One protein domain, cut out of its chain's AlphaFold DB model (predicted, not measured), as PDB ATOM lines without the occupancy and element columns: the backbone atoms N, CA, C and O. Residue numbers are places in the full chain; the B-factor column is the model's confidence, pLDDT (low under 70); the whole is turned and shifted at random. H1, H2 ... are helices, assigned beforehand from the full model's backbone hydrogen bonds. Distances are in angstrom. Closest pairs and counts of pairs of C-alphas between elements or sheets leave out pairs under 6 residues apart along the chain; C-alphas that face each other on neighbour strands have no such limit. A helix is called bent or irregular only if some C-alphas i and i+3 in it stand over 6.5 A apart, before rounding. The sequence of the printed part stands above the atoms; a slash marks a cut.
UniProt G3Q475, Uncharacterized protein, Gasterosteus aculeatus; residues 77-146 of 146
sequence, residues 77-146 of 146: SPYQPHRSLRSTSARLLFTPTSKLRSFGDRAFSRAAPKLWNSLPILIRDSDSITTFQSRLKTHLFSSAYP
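Overview. This is residues 77 to 146 of the 146 residues of an uncharacterized protein of Gasterosteus aculeatus (UniProt G3Q475). A loose, open arrangement of helices and loop: a wide, mostly unnamed sweep of chain, residues 77 to 107 with the small helix H1 in it, makes one side, H2 follows in the middle, and the longest helix, H4, stands across the other end with short H3 packed on its residues 132 to 136. Residues 141 to 146 stick out at the end of H4. The 70 printed residues have four named helices, H1 to H4 in that order, and no named strand; the class is all helix. The whole is loose, with a radius of gyration of the C-alphas of 14.0 A and spans of 35 by 31 by 21 A.

Arrangement. H1, residues 86 to 90, is close to but not clearly touching H3, residues 121 to 124; their closest C-alphas, of Ala 90 and Ile 121, are 6.4 A apart. H1 is apart from H2, residues 108 to 118. H2 and H3 are close but not clearly touching, with the closest C-alphas, of Trp 116 and Arg 124, 7.7 A apart. H3 touches H4, residues 129 to 144, which takes part with residues 132 to 136 alone; the closest C-alphas, of Ile 123 and Phe 132, are 5.7 A apart. H1 and H2 are each apart from H4. Every O i to N i+4 pair is within hydrogen-bond range in H4, 6 of 7 in H2 and 0 of 1 in H1, where 1 of 2 O i to N i+3 pairs is; H3 is too short for an i+4 pair.

Along the chain. H1 begins at C-alpha 86 (239.486, 228.164, 226.872) and is only just irregular, C-alphas 86 and 89 being 6.6 A apart. H2 is 14.9 A long and neither bent nor irregular, but only just: C-alphas 109 and 112 are 6.1 A apart. H3 begins at C-alpha 121 (251.427, 231.599, 224.070). H4 is 22.2 A long and ends at C-alpha 144 (260.221, 241.783, 210.770).

Size, cuts and confidence. The C-alphas of His 82 and Tyr 145, the two farthest apart, are 39.1 A apart. The printed part has no cut. The link H1 to H2, residues 91 to 107, is long; the other two are tight. The mean pLDDT of the printed part is 76.4, with residues 80 to 89, 96 to 109 and 146 under 70.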
ATOM      1  N   SER A  77     246.059 244.666 235.638       71.12
ATOM      2  CA  SER A  77     245.116 243.645 236.104       71.12
ATOM      3  C   SER A  77     245.111 242.397 235.201       71.12
ATOM      4  O   SER A  77     245.084 242.513 233.966       71.12
ATOM      5  N   PRO A  78     245.130 241.180 235.784       72.44
ATOM      6  CA  PRO A  78     244.963 239.954 235.013       72.44
ATOM      7  C   PRO A  78     243.574 239.923 234.371       72.44
ATOM      8  O   PRO A  78     242.593 240.392 234.951       72.44
ATOM      9  N   TYR A  79     243.472 239.364 233.165       71.25
ATOM     10  CA  TYR A  79     242.178 239.187 232.518       71.25
ATOM     11  C   TYR A  79     241.346 238.144 233.277       71.25
ATOM     12  O   TYR A  79     241.716 236.972 233.334       71.25
ATOM     13  N   GLN A  80     240.209 238.566 233.833       65.31
ATOM     14  CA  GLN A  80     239.246 237.682 234.490       65.31
ATOM     15  C   GLN A  80     237.922 237.680 233.711       65.31
ATOM     16  O   GLN A  80     237.150 238.637 233.810       65.31
ATOM     17  N   PRO A  81     237.646 236.644 232.900       64.12
ATOM     18  CA  PRO A  81     236.361 236.517 232.225       64.12
ATOM     19  C   PRO A  81     235.268 236.066 233.206       64.12
ATOM     20  O   PRO A  81     235.508 235.255 234.094       64.12
ATOM     21  N   HIS A  82     234.036 236.541 233.000       68.94
ATOM     22  CA  HIS A  82     232.867 236.195 233.829       68.94
ATOM     23  C   HIS A  82     232.473 234.703 233.758       68.94
ATOM     24  O   HIS A  82     231.722 234.205 234.589       68.94
ATOM     25  N   ARG A  83     232.955 233.973 232.747       63.00
ATOM     26  CA  ARG A  83     232.808 232.517 232.622       63.00
ATOM     27  C   ARG A  83     234.171 231.931 232.266       63.00
ATOM     28  O   ARG A  83     234.913 232.558 231.512       63.00
ATOM     29  N   SER A  84     234.495 230.744 232.771       64.81
ATOM     30  CA  SER A  84     235.737 230.049 232.416       64.81
ATOM     31  C   SER A  84     235.734 229.702 230.926       64.81
ATOM     32  O   SER A  84     234.956 228.864 230.477       64.81
ATOM     33  N   LEU A  85     236.585 230.374 230.150       68.81
ATOM     34  CA  LEU A  85     236.755 230.148 228.716       68.81
ATOM     35  C   LEU A  85     238.070 229.407 228.466       68.81
ATOM     36  O   LEU A  85     238.987 229.438 229.284       68.81
ATOM     37  N   ARG A  86     238.217 228.797 227.285       60.66
ATOM     38  CA  ARG A  86     239.486 228.164 226.872       60.66
ATOM     39  C   ARG A  86     240.666 229.151 226.841       60.66
ATOM     40  O   ARG A  86     241.807 228.731 226.951       60.66
ATOM     41  N   SER A  87     240.402 230.456 226.729       60.34
ATOM     42  CA  SER A  87     241.409 231.524 226.793       60.34
ATOM     43  C   SER A  87     241.827 231.913 228.218       60.34
ATOM     44  O   SER A  87     242.778 232.679 228.371       60.34
ATOM     45  N   THR A  88     241.173 231.392 229.263       60.88
ATOM     46  CA  THR A  88     241.529 231.672 230.665       60.88
ATOM     47  C   THR A  88     242.937 231.170 231.012       60.88
ATOM     48  O   THR A  88     243.642 231.821 231.777       60.88
ATOM     49  N   SER A  89     243.401 230.073 230.401       67.75
ATOM     50  CA  SER A  89     244.770 229.561 230.575       67.75
ATOM     51  C   SER A  89     245.831 230.343 229.790       67.75
ATOM     52  O   SER A  89     247.018 230.121 229.991       67.75
ATOM     53  N   ALA A  90     245.447 231.296 228.931       70.81
ATOM     54  CA  ALA A  90     246.368 231.963 228.008       70.81
ATOM     55  C   ALA A  90     247.163 233.143 228.617       70.81
ATOM     56  O   ALA A  90     247.802 233.892 227.875       70.81
ATOM     57  N   ARG A  91     247.104 233.364 229.942       75.62
ATOM     58  CA  ARG A  91     247.800 234.462 230.660       75.62
ATOM     59  C   ARG A  91     247.599 235.847 230.019       75.62
ATOM     60  O   ARG A  91     248.547 236.609 229.832       75.62
ATOM     61  N   LEU A  92     246.364 236.162 229.634       80.50
ATOM     62  CA  LEU A  92     246.012 237.447 229.025       80.50
ATOM     63  C   LEU A  92     245.915 238.557 230.083       80.50
ATOM     64  O   LEU A  92     245.501 238.324 231.220       80.50
ATOM     65  N   LEU A  93     246.256 239.781 229.689       81.75
ATOM     66  CA  LEU A  93     246.049 240.981 230.502       81.75
ATOM     67  C   LEU A  93     244.740 241.676 230.111       81.75
ATOM     68  O   LEU A  93     244.385 241.725 228.925       81.75
ATOM     69  N   PHE A  94     244.021 242.226 231.096       79.12
ATOM     70  CA  PHE A  94     242.814 243.001 230.824       79.12
ATOM     71  C   PHE A  94     243.177 244.245 230.012       79.12
ATOM     72  O   PHE A  94     244.081 245.000 230.364       79.12
ATOM     73  N   THR A  95     242.473 244.452 228.901       72.31
ATOM     74  CA  THR A  95     242.669 245.627 228.053       72.31
ATOM     75  C   THR A  95     241.420 246.501 228.163       72.31
ATOM     76  O   THR A  95     240.366 246.095 227.668       72.31
ATOM     77  N   PRO A  96     241.484 247.676 228.816       67.44
ATOM     78  CA  PRO A  96     240.321 248.547 228.939       67.44
ATOM     79  C   PRO A  96     239.830 248.996 227.554       67.44
ATOM     80  O   PRO A  96     240.620 249.147 226.621       67.44
ATOM     81  N   THR A  97     238.526 249.231 227.390       61.50
ATOM     82  CA  THR A  97     237.940 249.769 226.149       61.50
ATOM     83  C   THR A  97     237.901 251.302 226.214       61.50
ATOM     84  O   THR A  97     237.662 251.888 227.265       61.50
ATOM     85  N   SER A  98     238.246 252.001 225.132       58.25
ATOM     86  CA  SER A  98     238.171 253.462 225.014       58.25
ATOM     87  C   SER A  98     237.241 253.772 223.871       58.25
ATOM     88  O   SER A  98     237.253 253.129 222.823       58.25
ATOM     89  N   LYS A  99     236.450 254.818 224.076       56.97
ATOM     90  CA  LYS A  99     235.590 255.373 223.034       56.97
ATOM     91  C   LYS A  99     236.399 256.144 221.980       56.97
ATOM     92  O   LYS A  99     235.940 256.312 220.860       56.97
ATOM     93  N   LEU A 100     237.622 256.558 222.324       53.59
ATOM     94  CA  LEU A 100     238.552 257.275 221.451       53.59
ATOM     95  C   LEU A 100     239.752 256.368 221.144       53.59
ATOM     96  O   LEU A 100     240.572 256.086 222.020       53.59
ATOM     97  N   ARG A 101     239.822 255.887 219.896       55.19
ATOM     98  CA  ARG A 101     240.804 254.900 219.394       55.19
ATOM     99  C   ARG A 101     242.201 255.473 219.111       55.19
ATOM    100  O   ARG A 101     243.053 254.766 218.590       55.19
ATOM    101  N   SER A 102     242.430 256.750 219.411       59.06
ATOM    102  CA  SER A 102     243.670 257.455 219.077       59.06
ATOM    103  C   SER A 102     244.731 257.299 220.172       59.06
ATOM    104  O   SER A 102     245.562 256.397 220.125       59.06
ATOM    105  N   PHE A 103     244.713 258.170 221.174       48.19
ATOM    106  CA  PHE A 103     245.825 258.312 222.113       48.19
ATOM    107  C   PHE A 103     245.718 257.409 223.341       48.19
ATOM    108  O   PHE A 103     246.738 256.918 223.815       48.19
ATOM    109  N   GLY A 104     244.494 257.122 223.801       53.03
ATOM    110  CA  GLY A 104     244.269 256.248 224.955       53.03
ATOM    111  C   GLY A 104     244.894 254.867 224.760       53.03
ATOM    112  O   GLY A 104     245.530 254.358 225.674       53.03
ATOM    113  N   ASP A 105     244.814 254.315 223.544       60.12
ATOM    114  CA  ASP A 105     245.402 253.027 223.143       60.12
ATOM    115  C   ASP A 105     246.929 252.929 223.346       60.12
ATOM    116  O   ASP A 105     247.454 251.817 223.392       60.12
ATOM    117  N   ARG A 106     247.633 254.064 223.485       55.84
ATOM    118  CA  ARG A 106     249.094 254.140 223.679       55.84
ATOM    119  C   ARG A 106     249.525 254.200 225.150       55.84
ATOM    120  O   ARG A 106     250.709 254.016 225.422       55.84
ATOM    121  N   ALA A 107     248.608 254.443 226.090       62.31
ATOM    122  CA  ALA A 107     248.924 254.476 227.518       62.31
ATOM    123  C   ALA A 107     249.499 253.130 227.987       62.31
ATOM    124  O   ALA A 107     249.062 252.082 227.514       62.31
ATOM    125  N   PHE A 108     250.438 253.123 228.944       65.94
ATOM    126  CA  PHE A 108     251.075 251.880 229.416       65.94
ATOM    127  C   PHE A 108     250.050 250.825 229.863       65.94
ATOM    128  O   PHE A 108     250.138 249.673 229.451       65.94
ATOM    129  N   SER A 109     249.009 251.237 230.595       66.81
ATOM    130  CA  SER A 109     247.895 250.386 231.049       66.81
ATOM    131  C   SER A 109     247.046 249.780 229.922       66.81
ATOM    132  O   SER A 109     246.105 249.035 230.185       66.81
ATOM    133  N   ARG A 110     247.354 250.090 228.658       70.62
ATOM    134  CA  ARG A 110     246.607 249.657 227.479       70.62
ATOM    135  C   ARG A 110     247.499 249.091 226.384       70.62
ATOM    136  O   ARG A 110     247.246 247.986 225.915       70.62
ATOM    137  N   ALA A 111     248.575 249.793 226.043       70.38
ATOM    138  CA  ALA A 111     249.593 249.335 225.111       70.38
ATOM    139  C   ALA A 111     250.327 248.098 225.641       70.38
ATOM    140  O   ALA A 111     250.549 247.169 224.869       70.38
ATOM    141  N   ALA A 112     250.652 248.038 226.940       73.62
ATOM    142  CA  ALA A 112     251.339 246.875 227.498       73.62
ATOM    143  C   ALA A 112     250.456 245.609 227.464       73.62
ATOM    144  O   ALA A 112     250.919 244.611 226.909       73.62
ATOM    145  N   PRO A 113     249.181 245.628 227.913       78.00
ATOM    146  CA  PRO A 113     248.259 244.510 227.701       78.00
ATOM    147  C   PRO A 113     248.069 244.140 226.229       78.00
ATOM    148  O   PRO A 113     248.100 242.963 225.888       78.00
ATOM    149  N   LYS A 114     247.918 245.131 225.342       81.44
ATOM    150  CA  LYS A 114     247.721 244.909 223.902       81.44
ATOM    151  C   LYS A 114     248.919 244.205 223.261       81.44
ATOM    152  O   LYS A 114     248.730 243.217 222.557       81.44
ATOM    153  N   LEU A 115     250.138 244.674 223.537       83.19
ATOM    154  CA  LEU A 115     251.374 244.053 223.056       83.19
ATOM    155  C   LEU A 115     251.557 242.660 223.653       83.19
ATOM    156  O   LEU A 115     251.763 241.708 222.906       83.19
ATOM    157  N   TRP A 116     251.407 242.516 224.970       85.88
ATOM    158  CA  TRP A 116     251.498 241.221 225.643       85.88
ATOM    159  C   TRP A 116     250.531 240.190 225.047       85.88
ATOM    160  O   TRP A 116     250.933 239.080 224.710       85.88
ATOM    161  N   ASN A 117     249.271 240.578 224.841       88.38
ATOM    162  CA  ASN A 117     248.233 239.703 224.300       88.38
ATOM    163  C   ASN A 117     248.472 239.327 222.826       88.38
ATOM    164  O   ASN A 117     247.990 238.281 222.395       88.38
ATOM    165  N   SER A 118     249.223 240.142 222.072       86.44
ATOM    166  CA  SER A 118     249.618 239.833 220.690       86.44
ATOM    167  C   SER A 118     250.744 238.796 220.580       86.44
ATOM    168  O   SER A 118     250.953 238.239 219.507       86.44
ATOM    169  N   LEU A 119     251.454 238.499 221.676       89.31
ATOM    170  CA  LEU A 119     252.534 237.513 221.669       89.31
ATOM    171  C   LEU A 119     251.987 236.073 221.621       89.31
ATOM    172  O   LEU A 119     250.993 235.770 222.290       89.31
ATOM    173  N   PRO A 120     252.654 235.137 220.925       89.62
ATOM    174  CA  PRO A 120     252.328 233.716 221.001       89.62
ATOM    175  C   PRO A 120     252.371 233.182 222.435       89.62
ATOM    176  O   PRO A 120     253.194 233.611 223.251       89.62
ATOM    177  N   ILE A 121     251.513 232.202 222.732       84.56
ATOM    178  CA  ILE A 121     251.427 231.599 224.070       84.56
ATOM    179  C   ILE A 121     252.767 231.009 224.523       84.56
ATOM    180  O   ILE A 121     253.143 231.193 225.669       84.56
ATOM    181  N   LEU A 122     253.554 230.436 223.607       86.94
ATOM    182  CA  LEU A 122     254.883 229.880 223.894       86.94
ATOM    183  C   LEU A 122     255.871 230.909 224.465       86.94
ATOM    184  O   LEU A 122     256.791 230.546 225.197       86.94
ATOM    185  N   ILE A 123     255.709 232.189 224.123       88.62
ATOM    186  CA  ILE A 123     256.536 233.268 224.671       88.62
ATOM    187  C   ILE A 123     256.011 233.639 226.056       88.62
ATOM    188  O   ILE A 123     256.789 233.702 227.003       88.62
ATOM    189  N   ARG A 124     254.691 233.810 226.190       88.12
ATOM    190  CA  ARG A 124     254.029 234.160 227.459       88.12
ATOM    191  C   ARG A 124     254.165 233.085 228.537       88.12
ATOM    192  O   ARG A 124     254.217 233.430 229.712       88.12
ATOM    193  N   ASP A 125     254.266 231.821 228.134       88.12
ATOM    194  CA  ASP A 125     254.431 230.667 229.017       88.12
ATOM    195  C   ASP A 125     255.881 230.305 229.331       88.12
ATOM    196  O   ASP A 125     256.152 229.247 229.882       88.12
ATOM    197  N   SER A 126     256.833 231.177 229.009       89.75
ATOM    198  CA  SER A 126     258.237 230.927 229.338       89.75
ATOM    199  C   SER A 126     258.451 230.847 230.854       89.75
ATOM    200  O   SER A 126     258.099 231.772 231.584       89.75
ATOM    201  N   ASP A 127     259.115 229.784 231.309       88.50
ATOM    202  CA  ASP A 127     259.370 229.529 232.736       88.50
ATOM    203  C   ASP A 127     260.522 230.367 233.318       88.50
ATOM    204  O   ASP A 127     260.745 230.390 234.528       88.50
ATOM    205  N   SER A 128     261.276 231.069 232.465       91.00
ATOM    206  CA  SER A 128     262.379 231.931 232.885       91.00
ATOM    207  C   SER A 128     262.529 233.160 231.987       91.00
ATOM    208  O   SER A 128     262.138 233.162 230.814       91.00
ATOM    209  N   ILE A 129     263.145 234.213 232.530       89.62
ATOM    210  CA  ILE A 129     263.365 235.465 231.799       89.62
ATOM    211  C   ILE A 129     264.323 235.303 230.615       89.62
ATOM    212  O   ILE A 129     264.140 235.946 229.584       89.62
ATOM    213  N   THR A 130     265.316 234.422 230.725       89.31
ATOM    214  CA  THR A 130     266.286 234.168 229.653       89.31
ATOM    215  C   THR A 130     265.612 233.458 228.482       89.31
ATOM    216  O   THR A 130     265.765 233.871 227.331       89.31
ATOM    217  N   THR A 131     264.780 232.452 228.770       91.31
ATOM    218  CA  THR A 131     263.958 231.765 227.767       91.31
ATOM    219  C   THR A 131     262.970 232.728 227.112       91.31
ATOM    220  O   THR A 131     262.850 232.736 225.885       91.31
ATOM    221  N   PHE A 132     262.318 233.584 227.906       91.56
ATOM    222  CA  PHE A 132     261.404 234.613 227.413       91.56
ATOM    223  C   PHE A 132     262.094 235.561 226.427       91.56
ATOM    224  O   PHE A 132     261.620 235.738 225.308       91.56
ATOM    225  N   GLN A 133     263.236 236.142 226.812       90.75
ATOM    226  CA  GLN A 133     263.984 237.079 225.971       90.75
ATOM    227  C   GLN A 133     264.466 236.430 224.670       90.75
ATOM    228  O   GLN A 133     264.392 237.059 223.613       90.75
ATOM    229  N   SER A 134     264.927 235.178 224.739       92.62
ATOM    230  CA  SER A 134     265.345 234.410 223.564       92.62
ATOM    231  C   SER A 134     264.181 234.208 222.589       92.62
ATOM    232  O   SER A 134     264.252 234.652 221.443       92.62
ATOM    233  N   ARG A 135     263.055 233.653 223.063       91.25
ATOM    234  CA  ARG A 135     261.858 233.404 222.238       91.25
ATOM    235  C   ARG A 135     261.252 234.691 221.679       91.25
ATOM    236  O   ARG A 135     260.844 234.719 220.520       91.25
ATOM    237  N   LEU A 136     261.214 235.758 222.480       91.94
ATOM    238  CA  LEU A 136     260.734 237.071 222.050       91.94
ATOM    239  C   LEU A 136     261.594 237.628 220.917       91.94
ATOM    240  O   LEU A 136     261.054 238.081 219.912       91.94
ATOM    241  N   LYS A 137     262.923 237.561 221.054       91.56
ATOM    242  CA  LYS A 137     263.849 238.006 220.012       91.56
ATOM    243  C   LYS A 137     263.610 237.234 218.714       91.56
ATOM    244  O   LYS A 137     263.383 237.866 217.688       91.56
ATOM    245  N   THR A 138     263.585 235.902 218.762       92.94
ATOM    246  CA  THR A 138     263.337 235.060 217.579       92.94
ATOM    247  C   THR A 138     262.020 235.414 216.890       92.94
ATOM    248  O   THR A 138     261.993 235.593 215.676       92.94
ATOM    249  N   HIS A 139     260.940 235.577 217.658       90.88
ATOM    250  CA  HIS A 139     259.632 235.943 217.119       90.88
ATOM    251  C   HIS A 139     259.630 237.323 216.449       90.88
ATOM    252  O   HIS A 139     259.097 237.475 215.355       90.88
ATOM    253  N   LEU A 140     260.237 238.331 217.085       89.81
ATOM    254  CA  LEU A 140     260.310 239.679 216.519       89.81
ATOM    255  C   LEU A 140     261.163 239.723 215.246       89.81
ATOM    256  O   LEU A 140     260.781 240.406 214.302       89.81
ATOM    257  N   PHE A 141     262.268 238.973 215.191       91.19
ATOM    258  CA  PHE A 141     263.081 238.862 213.977       91.19
ATOM    259  C   PHE A 141     262.310 238.195 212.834       91.19
ATOM    260  O   PHE A 141     262.250 238.761 211.748       91.19
ATOM    261  N   SER A 142     261.659 237.056 213.087       90.00
ATOM    262  CA  SER A 142     260.847 236.369 212.073       90.00
ATOM    263  C   SER A 142     259.658 237.209 211.595       90.00
ATOM    264  O   SER A 142     259.278 237.127 210.436       90.00
ATOM    265  N   SER A 143     259.076 238.035 212.469       87.50
ATOM    266  CA  SER A 143     257.982 238.936 212.098       87.50
ATOM    267  C   SER A 143     258.439 240.155 211.291       87.50
ATOM    268  O   SER A 143     257.613 240.743 210.595       87.50
ATOM    269  N   ALA A 144     259.692 240.593 211.437       86.38
ATOM    270  CA  ALA A 144     260.221 241.783 210.770       86.38
ATOM    271  C   ALA A 144     260.888 241.468 209.422       86.38
ATOM    272  O   ALA A 144     260.916 242.331 208.545       86.38
ATOM    273  N   TYR A 145     261.406 240.249 209.266       87.25
ATOM    274  CA  TYR A 145     262.113 239.781 208.076       87.25
ATOM    275  C   TYR A 145     261.486 238.454 207.610       87.25
ATOM    276  O   TYR A 145     261.915 237.399 208.085       87.25
ATOM    277  N   PRO A 146     260.428 238.514 206.778       66.88
ATOM    278  CA  PRO A 146     259.739 237.333 206.260       66.88
ATOM    279  C   PRO A 146     260.560 236.556 205.225       66.88
ATOM    280  O   PRO A 146     261.380 237.183 204.514       66.88
TER     281      PRO A 146